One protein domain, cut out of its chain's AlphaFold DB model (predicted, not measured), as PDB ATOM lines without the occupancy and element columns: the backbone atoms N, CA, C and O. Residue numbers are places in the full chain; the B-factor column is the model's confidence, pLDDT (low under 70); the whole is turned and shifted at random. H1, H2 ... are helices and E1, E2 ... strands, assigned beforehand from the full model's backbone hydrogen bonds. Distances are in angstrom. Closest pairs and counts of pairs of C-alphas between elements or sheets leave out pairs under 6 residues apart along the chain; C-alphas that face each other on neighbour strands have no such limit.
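Overview. This is residues 189 to 222 and 243 to 295 of the 295 residues of an uncharacterized protein of Hyaloscypha variabilis F (UniProt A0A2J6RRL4). A long, narrow ribbon of two paired strands, E1 and E3, joins two ends: at one, E2 widens the sheet and H2 and H3 pack on opposite faces; at the other sit the small helices H1 and H4. Residues 217 to 222 of H2 stick out. The 87 printed residues include, in chain order, H1 E1 H2 H3 E2 E3 H4, a mixed class with antiparallel sheet order E1 E3 E2. The whole is loose, with a radius of gyration of the C-alphas of 17.3 A, and spans 52 by 28 by 22 A.

Arrangement. H1, residues 189 to 192, is close to but not clearly touching H4, residues 285 to 293; their closest C-alphas, Ala 189 and Ile 292, are 7.0 A apart. E1, residues 197 to 204, is antiparallel to E3, residues 268 to 276, at 154 degrees, with N 198 and O 275 2.8 A apart. H2, residues 206 to 222, is on the sheet at a height of 10.8 A; its closest C-alpha to E3 is Gly 209, 5.7 A from that of Trp 269. H3, residues 249 to 258, is on the opposite face, and its Lys 256 C-alpha is 5.1 A from that of Phe 262 in E2, residues 261 to 265. E2 and E3 form a hairpin, with N 264 and O 268 2.9 A apart. Every O i to N i+4 pair is within hydrogen-bond range in H2 and H3, 4 of 5 in H4; H1 is too short for one.

Along the chain. H1 begins at C-alpha 189 (-20.826, -22.651, 25.546). E1 measures 20.1 A, H2 24.8 A, H3 14.0 A, E2 12.7 A and H4 12.4 A. E3 measures 24.1 A and bends by 52 degrees at residue 272. H4 ends at C-alpha 293 (-30.016, -23.864, 22.699).

Size, cuts and confidence. The farthest C-alphas, Glu 244 and Glu 294, are 52.9 A apart. Residues 223 to 242 are not printed, a gap of 18.4 A between C-alphas 222 and 243. Of the links printed whole, none is long. The pLDDT is under 70 at residues 220 to 222, 243 to 245 and 294 to 295.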
ATOM      1  N   ALA A 189     -19.756 -23.014  26.474       78.12
ATOM      2  CA  ALA A 189     -20.826 -22.651  25.546       78.12
ATOM      3  C   ALA A 189     -20.770 -21.155  25.189       78.12
ATOM      4  O   ALA A 189     -20.754 -20.795  24.019       78.12
ATOM      5  N   LEU A 190     -20.603 -20.273  26.184       77.50
ATOM      6  CA  LEU A 190     -20.499 -18.830  25.932       77.50
ATOM      7  C   LEU A 190     -19.349 -18.478  24.974       77.50
ATOM      8  O   LEU A 190     -19.518 -17.639  24.090       77.50
ATOM      9  N   ARG A 191     -18.193 -19.138  25.118       80.75
ATOM     10  CA  ARG A 191     -17.032 -18.919  24.240       80.75
ATOM     11  C   ARG A 191     -17.219 -19.515  22.848       80.75
ATOM     12  O   ARG A 191     -16.768 -18.901  21.890       80.75
ATOM     13  N   GLU A 192     -17.872 -20.671  22.738       85.19
ATOM     14  CA  GLU A 192     -18.202 -21.296  21.448       85.19
ATOM     15  C   GLU A 192     -19.160 -20.415  20.628       85.19
ATOM     16  O   GLU A 192     -18.999 -20.301  19.417       85.19
ATOM     17  N   HIS A 193     -20.078 -19.706  21.292       80.38
ATOM     18  CA  HIS A 193     -21.023 -18.782  20.658       80.38
ATOM     19  C   HIS A 193     -20.518 -17.337  20.526       80.38
ATOM     20  O   HIS A 193     -21.284 -16.460  20.130       80.38
ATOM     21  N   HIS A 194     -19.249 -17.063  20.854       81.69
ATOM     22  CA  HIS A 194     -18.669 -15.711  20.835       81.69
ATOM     23  C   HIS A 194     -19.497 -14.664  21.604       81.69
ATOM     24  O   HIS A 194     -19.527 -13.488  21.236       81.69
ATOM     25  N   LEU A 195     -20.159 -15.083  22.684       84.31
ATOM     26  CA  LEU A 195     -20.968 -14.190  23.503       84.31
ATOM     27  C   LEU A 195     -20.055 -13.280  24.326       84.31
ATOM     28  O   LEU A 195     -19.183 -13.748  25.061       84.31
ATOM     29  N   SER A 196     -20.250 -11.969  24.190       84.50
ATOM     30  CA  SER A 196     -19.471 -10.968  24.913       84.50
ATOM     31  C   SER A 196     -19.784 -11.003  26.407       84.50
ATOM     32  O   SER A 196     -20.935 -11.137  26.823       84.50
ATOM     33  N   THR A 197     -18.752 -10.844  27.230       86.38
ATOM     34  CA  THR A 197     -18.874 -10.634  28.675       86.38
ATOM     35  C   THR A 197     -18.339  -9.256  29.041       86.38
ATOM     36  O   THR A 197     -17.491  -8.691  28.346       86.38
ATOM     37  N   LYS A 198     -18.832  -8.697  30.147       86.81
ATOM     38  CA  LYS A 198     -18.336  -7.445  30.721       86.81
ATOM     39  C   LYS A 198     -18.003  -7.606  32.203       86.81
ATOM     40  O   LYS A 198     -18.642  -8.403  32.894       86.81
ATOM     41  N   PRO A 199     -17.007  -6.867  32.720       88.50
ATOM     42  CA  PRO A 199     -16.709  -6.880  34.141       88.50
ATOM     43  C   PRO A 199     -17.829  -6.180  34.915       88.50
ATOM     44  O   PRO A 199     -18.237  -5.067  34.586       88.50
ATOM     45  N   ALA A 200     -18.280  -6.813  35.989       90.44
ATOM     46  CA  ALA A 200     -19.192  -6.235  36.961       90.44
ATOM     47  C   ALA A 200     -18.660  -6.448  38.378       90.44
ATOM     48  O   ALA A 200     -17.746  -7.238  38.619       90.44
ATOM     49  N   TRP A 201     -19.237  -5.723  39.329       93.06
ATOM     50  CA  TRP A 201     -18.888  -5.831  40.738       93.06
ATOM     51  C   TRP A 201     -20.090  -6.334  41.522       93.06
ATOM     52  O   TRP A 201     -21.185  -5.792  41.395       93.06
ATOM     53  N   THR A 202     -19.876  -7.353  42.346       93.81
ATOM     54  CA  THR A 202     -20.911  -7.913  43.217       93.81
ATOM     55  C   THR A 202     -20.470  -7.892  44.671       93.81
ATOM     56  O   THR A 202     -19.273  -7.946  44.971       93.81
ATOM     57  N   VAL A 203     -21.443  -7.808  45.575       93.56
ATOM     58  CA  VAL A 203     -21.206  -7.901  47.016       93.56
ATOM     59  C   VAL A 203     -20.973  -9.365  47.375       93.56
ATOM     60  O   VAL A 203     -21.740 -10.236  46.968       93.56
ATOM     61  N   ILE A 204     -19.941  -9.628  48.172       93.00
ATOM     62  CA  ILE A 204     -19.677 -10.952  48.743       93.00
ATOM     63  C   ILE A 204     -19.770 -10.905  50.274       93.00
ATOM     64  O   ILE A 204     -19.541  -9.849  50.877       93.00
ATOM     65  N   PRO A 205     -20.082 -12.033  50.939       92.19
ATOM     66  CA  PRO A 205     -20.073 -12.103  52.393       92.19
ATOM     67  C   PRO A 205     -18.696 -11.758  52.969       92.19
ATOM     68  O   PRO A 205     -17.665 -12.148  52.418       92.19
ATOM     69  N   ALA A 206     -18.669 -11.120  54.142       88.38
ATOM     70  CA  ALA A 206     -17.416 -10.785  54.819       88.38
ATOM     71  C   ALA A 206     -16.516 -12.010  55.047       88.38
ATOM     72  O   ALA A 206     -15.304 -11.939  54.862       88.38
ATOM     73  N   SER A 207     -17.109 -13.159  55.384       91.62
ATOM     74  CA  SER A 207     -16.388 -14.425  55.556       91.62
ATOM     75  C   SER A 207     -15.711 -14.916  54.273       91.62
ATOM     76  O   SER A 207     -14.688 -15.591  54.339       91.62
ATOM     77  N   GLU A 208     -16.248 -14.603  53.096       90.56
ATOM     78  CA  GLU A 208     -15.586 -14.887  51.824       90.56
ATOM     79  C   GLU A 208     -14.450 -13.900  51.570       90.56
ATOM     80  O   GLU A 208     -13.330 -14.332  51.310       90.56
ATOM     81  N   GLY A 209     -14.699 -12.599  51.738       89.00
ATOM     82  CA  GLY A 209     -13.684 -11.563  51.549       89.00
ATOM     83  C   GLY A 209     -12.446 -11.752  52.431       89.00
ATOM     84  O   GLY A 209     -11.320 -11.717  51.939       89.00
ATOM     85  N   PHE A 210     -12.637 -12.065  53.717       87.88
ATOM     86  CA  PHE A 210     -11.522 -12.356  54.626       87.88
ATOM     87  C   PHE A 210     -10.780 -13.655  54.279       87.88
ATOM     88  O   PHE A 210      -9.562 -13.698  54.419       87.88
ATOM     89  N   ARG A 211     -11.462 -14.691  53.765       89.06
ATOM     90  CA  ARG A 211     -10.781 -15.908  53.282       89.06
ATOM     91  C   ARG A 211      -9.909 -15.628  52.061       89.06
ATOM     92  O   ARG A 211      -8.810 -16.169  51.973       89.06
ATOM     93  N   ILE A 212     -10.388 -14.795  51.137       87.00
ATOM     94  CA  ILE A 212      -9.603 -14.357  49.976       87.00
ATOM     95  C   ILE A 212      -8.379 -13.586  50.459       87.00
ATOM     96  O   ILE A 212      -7.266 -13.891  50.047       87.00
ATOM     97  N   LEU A 213      -8.573 -12.655  51.396       84.62
ATOM     98  CA  LEU A 213      -7.475 -11.920  52.006       84.62
ATOM     99  C   LEU A 213      -6.423 -12.868  52.594       84.62
ATOM    100  O   LEU A 213      -5.250 -12.722  52.265       84.62
ATOM    101  N   ASP A 214      -6.829 -13.837  53.419       85.81
ATOM    102  CA  ASP A 214      -5.932 -14.811  54.056       85.81
ATOM    103  C   ASP A 214      -5.178 -15.679  53.035       85.81
ATOM    104  O   ASP A 214      -3.991 -15.962  53.221       85.81
ATOM    105  N   LEU A 215      -5.825 -16.041  51.922       85.88
ATOM    106  CA  LEU A 215      -5.176 -16.712  50.796       85.88
ATOM    107  C   LEU A 215      -4.122 -15.811  50.133       85.88
ATOM    108  O   LEU A 215      -3.003 -16.254  49.894       85.88
ATOM    109  N   CYS A 216      -4.426 -14.534  49.887       81.81
ATOM    110  CA  CYS A 216      -3.449 -13.586  49.345       81.81
ATOM    111  C   CYS A 216      -2.233 -13.434  50.281       81.81
ATOM    112  O   CYS A 216      -1.096 -13.376  49.801       81.81
ATOM    113  N   LYS A 217      -2.434 -13.446  51.612       80.50
ATOM    114  CA  LYS A 217      -1.318 -13.431  52.583       80.50
ATOM    115  C   LYS A 217      -0.430 -14.660  52.446       80.50
ATOM    116  O   LYS A 217       0.791 -14.527  52.471       80.50
ATOM    117  N   SER A 218      -1.031 -15.846  52.338       79.69
ATOM    118  CA  SER A 218      -0.282 -17.106  52.305       79.69
ATOM    119  C   SER A 218       0.513 -17.270  51.012       79.69
ATOM    120  O   SER A 218       1.657 -17.710  51.054       79.69
ATOM    121  N   LEU A 219      -0.032 -16.835  49.874       73.88
ATOM    122  CA  LEU A 219       0.696 -16.834  48.601       73.88
ATOM    123  C   LEU A 219       1.907 -15.889  48.639       73.88
ATOM    124  O   LEU A 219       2.965 -16.198  48.098       73.88
ATOM    125  N   SER A 220       1.783 -14.775  49.355       68.12
ATOM    126  CA  SER A 220       2.823 -13.745  49.451       68.12
ATOM    127  C   SER A 220       4.000 -14.132  50.347       68.12
ATOM    128  O   SER A 220       5.147 -13.773  50.070       68.12
ATOM    129  N   SER A 221       3.747 -14.893  51.415       60.97
ATOM    130  CA  SER A 221       4.805 -15.400  52.297       60.97
ATOM    131  C   SER A 221       5.601 -16.546  51.664       60.97
ATOM    132  O   SER A 221       6.794 -16.677  51.939       60.97
ATOM    133  N   VAL A 222       4.983 -17.332  50.777       56.03
ATOM    134  CA  VAL A 222       5.652 -18.412  50.029       56.03
ATOM    135  C   VAL A 222       6.588 -17.858  48.950       56.03
ATOM    136  O   VAL A 222       7.676 -18.392  48.757       56.03
ATOM    137  N   ARG A 243      -3.963  -6.953  58.443       65.50
ATOM    138  CA  ARG A 243      -5.319  -6.482  58.790       65.50
ATOM    139  C   ARG A 243      -5.329  -4.976  59.070       65.50
ATOM    140  O   ARG A 243      -6.351  -4.328  58.895       65.50
ATOM    141  N   GLU A 244      -4.197  -4.428  59.484       68.12
ATOM    142  CA  GLU A 244      -3.972  -3.004  59.702       68.12
ATOM    143  C   GLU A 244      -3.721  -2.204  58.413       68.12
ATOM    144  O   GLU A 244      -3.940  -0.997  58.425       68.12
ATOM    145  N   THR A 245      -3.328  -2.852  57.307       68.12
ATOM    146  CA  THR A 245      -3.101  -2.203  55.999       68.12
ATOM    147  C   THR A 245      -4.309  -2.285  55.068       68.12
ATOM    148  O   THR A 245      -4.306  -1.681  54.006       68.12
ATOM    149  N   ILE A 246      -5.398  -2.939  55.485       70.62
ATOM    150  CA  ILE A 246      -6.635  -3.070  54.691       70.62
ATOM    151  C   ILE A 246      -7.315  -1.725  54.357       70.62
ATOM    152  O   ILE A 246      -8.156  -1.644  53.460       70.62
ATOM    153  N   PHE A 247      -6.973  -0.675  55.105       74.44
ATOM    154  CA  PHE A 247      -7.474   0.690  54.919       74.44
ATOM    155  C   PHE A 247      -6.459   1.611  54.236       74.44
ATOM    156  O   PHE A 247      -6.721   2.802  54.103       74.44
ATOM    157  N   ASP A 248      -5.298   1.083  53.855       82.69
ATOM    158  CA  ASP A 248      -4.318   1.814  53.068       82.69
ATOM    159  C   ASP A 248      -4.799   1.911  51.608       82.69
ATOM    160  O   ASP A 248      -5.262   0.924  51.032       82.69
ATOM    161  N   GLU A 249      -4.753   3.112  51.025       83.12
ATOM    162  CA  GLU A 249      -5.295   3.370  49.682       83.12
ATOM    163  C   GLU A 249      -4.523   2.626  48.589       83.12
ATOM    164  O   GLU A 249      -5.130   2.089  47.662       83.12
ATOM    165  N   GLU A 250      -3.197   2.548  48.717       81.25
ATOM    166  CA  GLU A 250      -2.334   1.839  47.771       81.25
ATOM    167  C   GLU A 250      -2.619   0.334  47.831       81.25
ATOM    168  O   GLU A 250      -2.771  -0.331  46.803       81.25
ATOM    169  N   TRP A 251      -2.813  -0.192  49.043       84.00
ATOM    170  CA  TRP A 251      -3.217  -1.579  49.240       84.00
ATOM    171  C   TRP A 251      -4.603  -1.887  48.654       84.00
ATOM    172  O   TRP A 251      -4.784  -2.917  47.996       84.00
ATOM    173  N   GLN A 252      -5.592  -1.007  48.861       82.62
ATOM    174  CA  GLN A 252      -6.933  -1.203  48.303       82.62
ATOM    175  C   GLN A 252      -6.934  -1.157  46.776       82.62
ATOM    176  O   GLN A 252      -7.626  -1.966  46.155       82.62
ATOM    177  N   ALA A 253      -6.155  -0.252  46.176       85.69
ATOM    178  CA  ALA A 253      -5.981  -0.192  44.729       85.69
ATOM    179  C   ALA A 253      -5.396  -1.508  44.198       85.69
ATOM    180  O   ALA A 253      -5.990  -2.137  43.324       85.69
ATOM    181  N   HIS A 254      -4.315  -1.999  44.812       85.12
ATOM    182  CA  HIS A 254      -3.707  -3.279  44.442       85.12
ATOM    183  C   HIS A 254      -4.694  -4.448  44.530       85.12
ATOM    184  O   HIS A 254      -4.835  -5.227  43.591       85.12
ATOM    185  N   MET A 255      -5.425  -4.570  45.637       85.19
ATOM    186  CA  MET A 255      -6.414  -5.637  45.810       85.19
ATOM    187  C   MET A 255      -7.550  -5.563  44.791       85.19
ATOM    188  O   MET A 255      -7.954  -6.584  44.226       85.19
ATOM    189  N   LYS A 256      -8.032  -4.353  44.506       88.06
ATOM    190  CA  LYS A 256      -9.078  -4.117  43.512       88.06
ATOM    191  C   LYS A 256      -8.616  -4.466  42.098       88.06
ATOM    192  O   LYS A 256      -9.416  -4.999  41.322       88.06
ATOM    193  N   ASP A 257      -7.371  -4.159  41.759       87.50
ATOM    194  CA  ASP A 257      -6.861  -4.272  40.394       87.50
ATOM    195  C   ASP A 257      -6.285  -5.654  40.097       87.50
ATOM    196  O   ASP A 257      -6.613  -6.230  39.061       87.50
ATOM    197  N   VAL A 258      -5.508  -6.213  41.025       84.81
ATOM    198  CA  VAL A 258      -4.836  -7.510  40.863       84.81
ATOM    199  C   VAL A 258      -5.746  -8.664  41.261       84.81
ATOM    200  O   VAL A 258      -5.898  -9.624  40.511       84.81
ATOM    201  N   HIS A 259      -6.377  -8.572  42.432       84.56
ATOM    202  CA  HIS A 259      -7.202  -9.664  42.966       84.56
ATOM    203  C   HIS A 259      -8.679  -9.516  42.611       84.56
ATOM    204  O   HIS A 259      -9.469 -10.427  42.855       84.56
ATOM    205  N   GLY A 260      -9.073  -8.373  42.041       89.31
ATOM    206  CA  GLY A 260     -10.468  -8.096  41.726       89.31
ATOM    207  C   GLY A 260     -11.344  -8.056  42.975       89.31
ATOM    208  O   GLY A 260     -12.521  -8.374  42.883       89.31
ATOM    209  N   VAL A 261     -10.806  -7.730  44.151       89.25
ATOM    210  CA  VAL A 261     -11.558  -7.742  45.414       89.25
ATOM    211  C   VAL A 261     -11.197  -6.515  46.234       89.25
ATOM    212  O   VAL A 261     -10.032  -6.160  46.314       89.25
ATOM    213  N   PHE A 262     -12.165  -5.861  46.872       89.31
ATOM    214  CA  PHE A 262     -11.872  -4.746  47.777       89.31
ATOM    215  C   PHE A 262     -12.885  -4.629  48.920       89.31
ATOM    216  O   PHE A 262     -13.993  -5.169  48.850       89.31
ATOM    217  N   LEU A 263     -12.490  -3.918  49.978       87.94
ATOM    218  CA  LEU A 263     -13.306  -3.652  51.164       87.94
ATOM    219  C   LEU A 263     -13.879  -2.229  51.091       87.94
ATOM    220  O   LEU A 263     -13.126  -1.262  51.136       87.94
ATOM    221  N   LEU A 264     -15.205  -2.099  51.022       84.94
ATOM    222  CA  LEU A 264     -15.895  -0.801  50.977       84.94
ATOM    223  C   LEU A 264     -16.203  -0.259  52.387       84.94
ATOM    224  O   LEU A 264     -16.105   0.937  52.646       84.94
ATOM    225  N   TRP A 265     -16.571  -1.148  53.309       77.62
ATOM    226  CA  TRP A 265     -16.883  -0.862  54.716       77.62
ATOM    227  C   TRP A 265     -16.465  -2.083  55.552       77.62
ATOM    228  O   TRP A 265     -16.362  -3.151  54.954       77.62
ATOM    229  N   PRO A 266     -16.240  -2.008  56.883       73.44
ATOM    230  CA  PRO A 266     -15.694  -3.111  57.695       73.44
ATOM    231  C   PRO A 266     -16.306  -4.511  57.511       73.44
ATOM    232  O   PRO A 266     -15.661  -5.495  57.866       73.44
ATOM    233  N   GLU A 267     -17.507  -4.614  56.940       79.75
ATOM    234  CA  GLU A 267     -18.195  -5.878  56.657       79.75
ATOM    235  C   GLU A 267     -18.635  -6.036  55.190       79.75
ATOM    236  O   GLU A 267     -19.166  -7.079  54.815       79.75
ATOM    237  N   THR A 268     -18.407  -5.036  54.337       88.38
ATOM    238  CA  THR A 268     -18.862  -5.041  52.942       88.38
ATOM    239  C   THR A 268     -17.687  -5.238  52.005       88.38
ATOM    240  O   THR A 268     -16.868  -4.338  51.807       88.38
ATOM    241  N   TRP A 269     -17.641  -6.420  51.403       92.62
ATOM    242  CA  TRP A 269     -16.648  -6.791  50.412       92.62
ATOM    243  C   TRP A 269     -17.266  -6.809  49.022       92.62
ATOM    244  O   TRP A 269     -18.404  -7.236  48.835       92.62
ATOM    245  N   MET A 270     -16.484  -6.371  48.049       94.31
ATOM    246  CA  MET A 270     -16.853  -6.340  46.644       94.31
ATOM    247  C   MET A 270     -15.896  -7.237  45.868       94.31
ATOM    248  O   MET A 270     -14.689  -7.192  46.103       94.31
ATOM    249  N   ARG A 271     -16.420  -8.020  44.925       93.88
ATOM    250  CA  ARG A 271     -15.645  -8.878  44.024       93.88
ATOM    251  C   ARG A 271     -15.983  -8.578  42.570       93.88
ATOM    252  O   ARG A 271     -17.148  -8.389  42.223       93.88
ATOM    253  N   ARG A 272     -14.955  -8.564  41.730       93.25
ATOM    254  CA  ARG A 272     -15.042  -8.474  40.281       93.25
ATOM    255  C   ARG A 272     -15.488  -9.826  39.748       93.25
ATOM    256  O   ARG A 272     -14.893 -10.857  40.063       93.25
ATOM    257  N   ILE A 273     -16.540  -9.799  38.954       90.12
ATOM    258  CA  ILE A 273     -17.085 -10.952  38.252       90.12
ATOM    259  C   ILE A 273     -17.199 -10.613  36.774       90.12
ATOM    260  O   ILE A 273     -17.289  -9.444  36.398       90.12
ATOM    261  N   GLU A 274     -17.211 -11.640  35.941       88.56
ATOM    262  CA  GLU A 274     -17.600 -11.500  34.546       88.56
ATOM    263  C   GLU A 274     -19.084 -11.823  34.440       88.56
ATOM    264  O   GLU A 274     -19.549 -12.846  34.947       88.56
ATOM    265  N   VAL A 275     -19.835 -10.918  33.823       88.19
ATOM    266  CA  VAL A 275     -21.254 -11.112  33.529       88.19
ATOM    267  C   VAL A 275     -21.458 -11.109  32.028       88.19
ATOM    268  O   VAL A 275     -20.719 -10.458  31.289       88.19
ATOM    269  N   LEU A 276     -22.467 -11.844  31.582       87.00
ATOM    270  CA  LEU A 276     -22.880 -11.852  30.191       87.00
ATOM    271  C   LEU A 276     -23.310 -10.442  29.770       87.00
ATOM    272  O   LEU A 276     -24.082  -9.782  30.472       87.00
ATOM    273  N   ASP A 277     -22.798  -9.979  28.636       86.75
ATOM    274  CA  ASP A 277     -23.186  -8.699  28.074       86.75
ATOM    275  C   ASP A 277     -24.452  -8.859  27.232       86.75
ATOM    276  O   ASP A 277     -24.424  -9.318  26.091       86.75
ATOM    277  N   LEU A 278     -25.580  -8.491  27.834       86.50
ATOM    278  CA  LEU A 278     -26.893  -8.579  27.204       86.50
ATOM    279  C   LEU A 278     -27.216  -7.375  26.311       86.50
ATOM    280  O   LEU A 278     -28.309  -7.327  25.754       86.50
ATOM    281  N   ASP A 279     -26.306  -6.410  26.145       85.69
ATOM    282  CA  ASP A 279     -26.583  -5.196  25.367       85.69
ATOM    283  C   ASP A 279     -26.880  -5.542  23.892       85.69
ATOM    284  O   ASP A 279     -27.798  -4.979  23.292       85.69
ATOM    285  N   ALA A 280     -26.200  -6.554  23.338       80.12
ATOM    286  CA  ALA A 280     -26.480  -7.102  22.003       80.12
ATOM    287  C   ALA A 280     -27.848  -7.810  21.892       80.12
ATOM    288  O   ALA A 280     -28.372  -7.971  20.793       80.12
ATOM    289  N   PHE A 281     -28.435  -8.196  23.028       81.38
ATOM    290  CA  PHE A 281     -29.713  -8.904  23.149       81.38
ATOM    291  C   PHE A 281     -30.833  -7.998  23.686       81.38
ATOM    292  O   PHE A 281     -31.865  -8.480  24.146       81.38
ATOM    293  N   GLY A 282     -30.635  -6.673  23.688       83.25
ATOM    294  CA  GLY A 282     -31.621  -5.720  24.210       83.25
ATOM    295  C   GLY A 282     -31.875  -5.844  25.717       83.25
ATOM    296  O   GLY A 282     -32.913  -5.399  26.202       83.25
ATOM    297  N   GLY A 283     -30.948  -6.455  26.461       82.75
ATOM    298  CA  GLY A 283     -31.092  -6.740  27.888       82.75
ATOM    299  C   GLY A 283     -31.895  -8.006  28.208       82.75
ATOM    300  O   GLY A 283     -32.088  -8.297  29.388       82.75
ATOM    301  N   ASP A 284     -32.352  -8.757  27.202       83.38
ATOM    302  CA  ASP A 284     -33.144  -9.970  27.404       83.38
ATOM    303  C   ASP A 284     -32.268 -11.230  27.444       83.38
ATOM    304  O   ASP A 284     -31.580 -11.586  26.486       83.38
ATOM    305  N   ILE A 285     -32.323 -11.939  28.572       82.88
ATOM    306  CA  ILE A 285     -31.624 -13.212  28.751       82.88
ATOM    307  C   ILE A 285     -32.283 -14.350  27.958       82.88
ATOM    308  O   ILE A 285     -31.600 -15.307  27.596       82.88
ATOM    309  N   GLY A 286     -33.586 -14.244  27.666       82.19
ATOM    310  CA  GLY A 286     -34.332 -15.222  26.874       82.19
ATOM    311  C   GLY A 286     -33.789 -15.325  25.452       82.19
ATOM    312  O   GLY A 286     -33.444 -16.420  25.012       82.19
ATOM    313  N   ALA A 287     -33.591 -14.180  24.794       76.38
ATOM    314  CA  ALA A 287     -32.997 -14.098  23.459       76.38
ATOM    315  C   ALA A 287     -31.586 -14.713  23.383       76.38
ATOM    316  O   ALA A 287     -31.242 -15.373  22.407       76.38
ATOM    317  N   CYS A 288     -30.764 -14.554  24.427       77.06
ATOM    318  CA  CYS A 288     -29.458 -15.214  24.476       77.06
ATOM    319  C   CYS A 288     -29.581 -16.739  24.633       77.06
ATOM    320  O   CYS A 288     -28.774 -17.489  24.084       77.06
ATOM    321  N   ASN A 289     -30.571 -17.208  25.394       80.38
ATOM    322  CA  ASN A 289     -30.769 -18.632  25.630       80.38
ATOM    323  C   ASN A 289     -31.226 -19.365  24.358       80.38
ATOM    324  O   ASN A 289     -30.826 -20.503  24.145       80.38
ATOM    325  N   GLU A 290     -32.000 -18.710  23.486       79.31
ATOM    326  CA  GLU A 290     -32.359 -19.255  22.167       79.31
ATOM    327  C   GLU A 290     -31.112 -19.524  21.309       79.31
ATOM    328  O   GLU A 290     -30.968 -20.620  20.776       79.31
ATOM    329  N   VAL A 291     -30.148 -18.597  21.292       78.12
ATOM    330  CA  VAL A 291     -28.879 -18.754  20.550       78.12
ATOM    331  C   VAL A 291     -28.019 -19.905  21.080       78.12
ATOM    332  O   VAL A 291     -27.355 -20.583  20.299       78.12
ATOM    333  N   ILE A 292     -28.015 -20.128  22.397       79.19
ATOM    334  CA  ILE A 292     -27.236 -21.203  23.035       79.19
ATOM    335  C   ILE A 292     -27.922 -22.570  22.866       79.19
ATOM    336  O   ILE A 292     -27.248 -23.596  22.828       79.19
ATOM    337  N   MET A 293     -29.257 -22.612  22.809       78.19
ATOM    338  CA  MET A 293     -30.016 -23.864  22.699       78.19
ATOM    339  C   MET A 293     -30.274 -24.319  21.255       78.19
ATOM    340  O   MET A 293     -30.598 -25.487  21.061       78.19
ATOM    341  N   GLU A 294     -30.169 -23.440  20.253       65.88
ATOM    342  CA  GLU A 294     -30.355 -23.800  18.833       65.88
ATOM    343  C   GLU A 294     -29.175 -24.573  18.205       65.88
ATOM    344  O   GLU A 294     -29.271 -24.986  17.046       65.88
ATOM    345  N   SER A 295     -28.082 -24.808  18.944       56.03
ATOM    346  CA  SER A 295     -26.881 -25.538  18.490       56.03
ATOM    347  C   SER A 295     -26.763 -26.971  18.991       56.03
ATOM    348  O   SER A 295     -26.982 -27.188  20.205       56.03
TER     349      SER A 295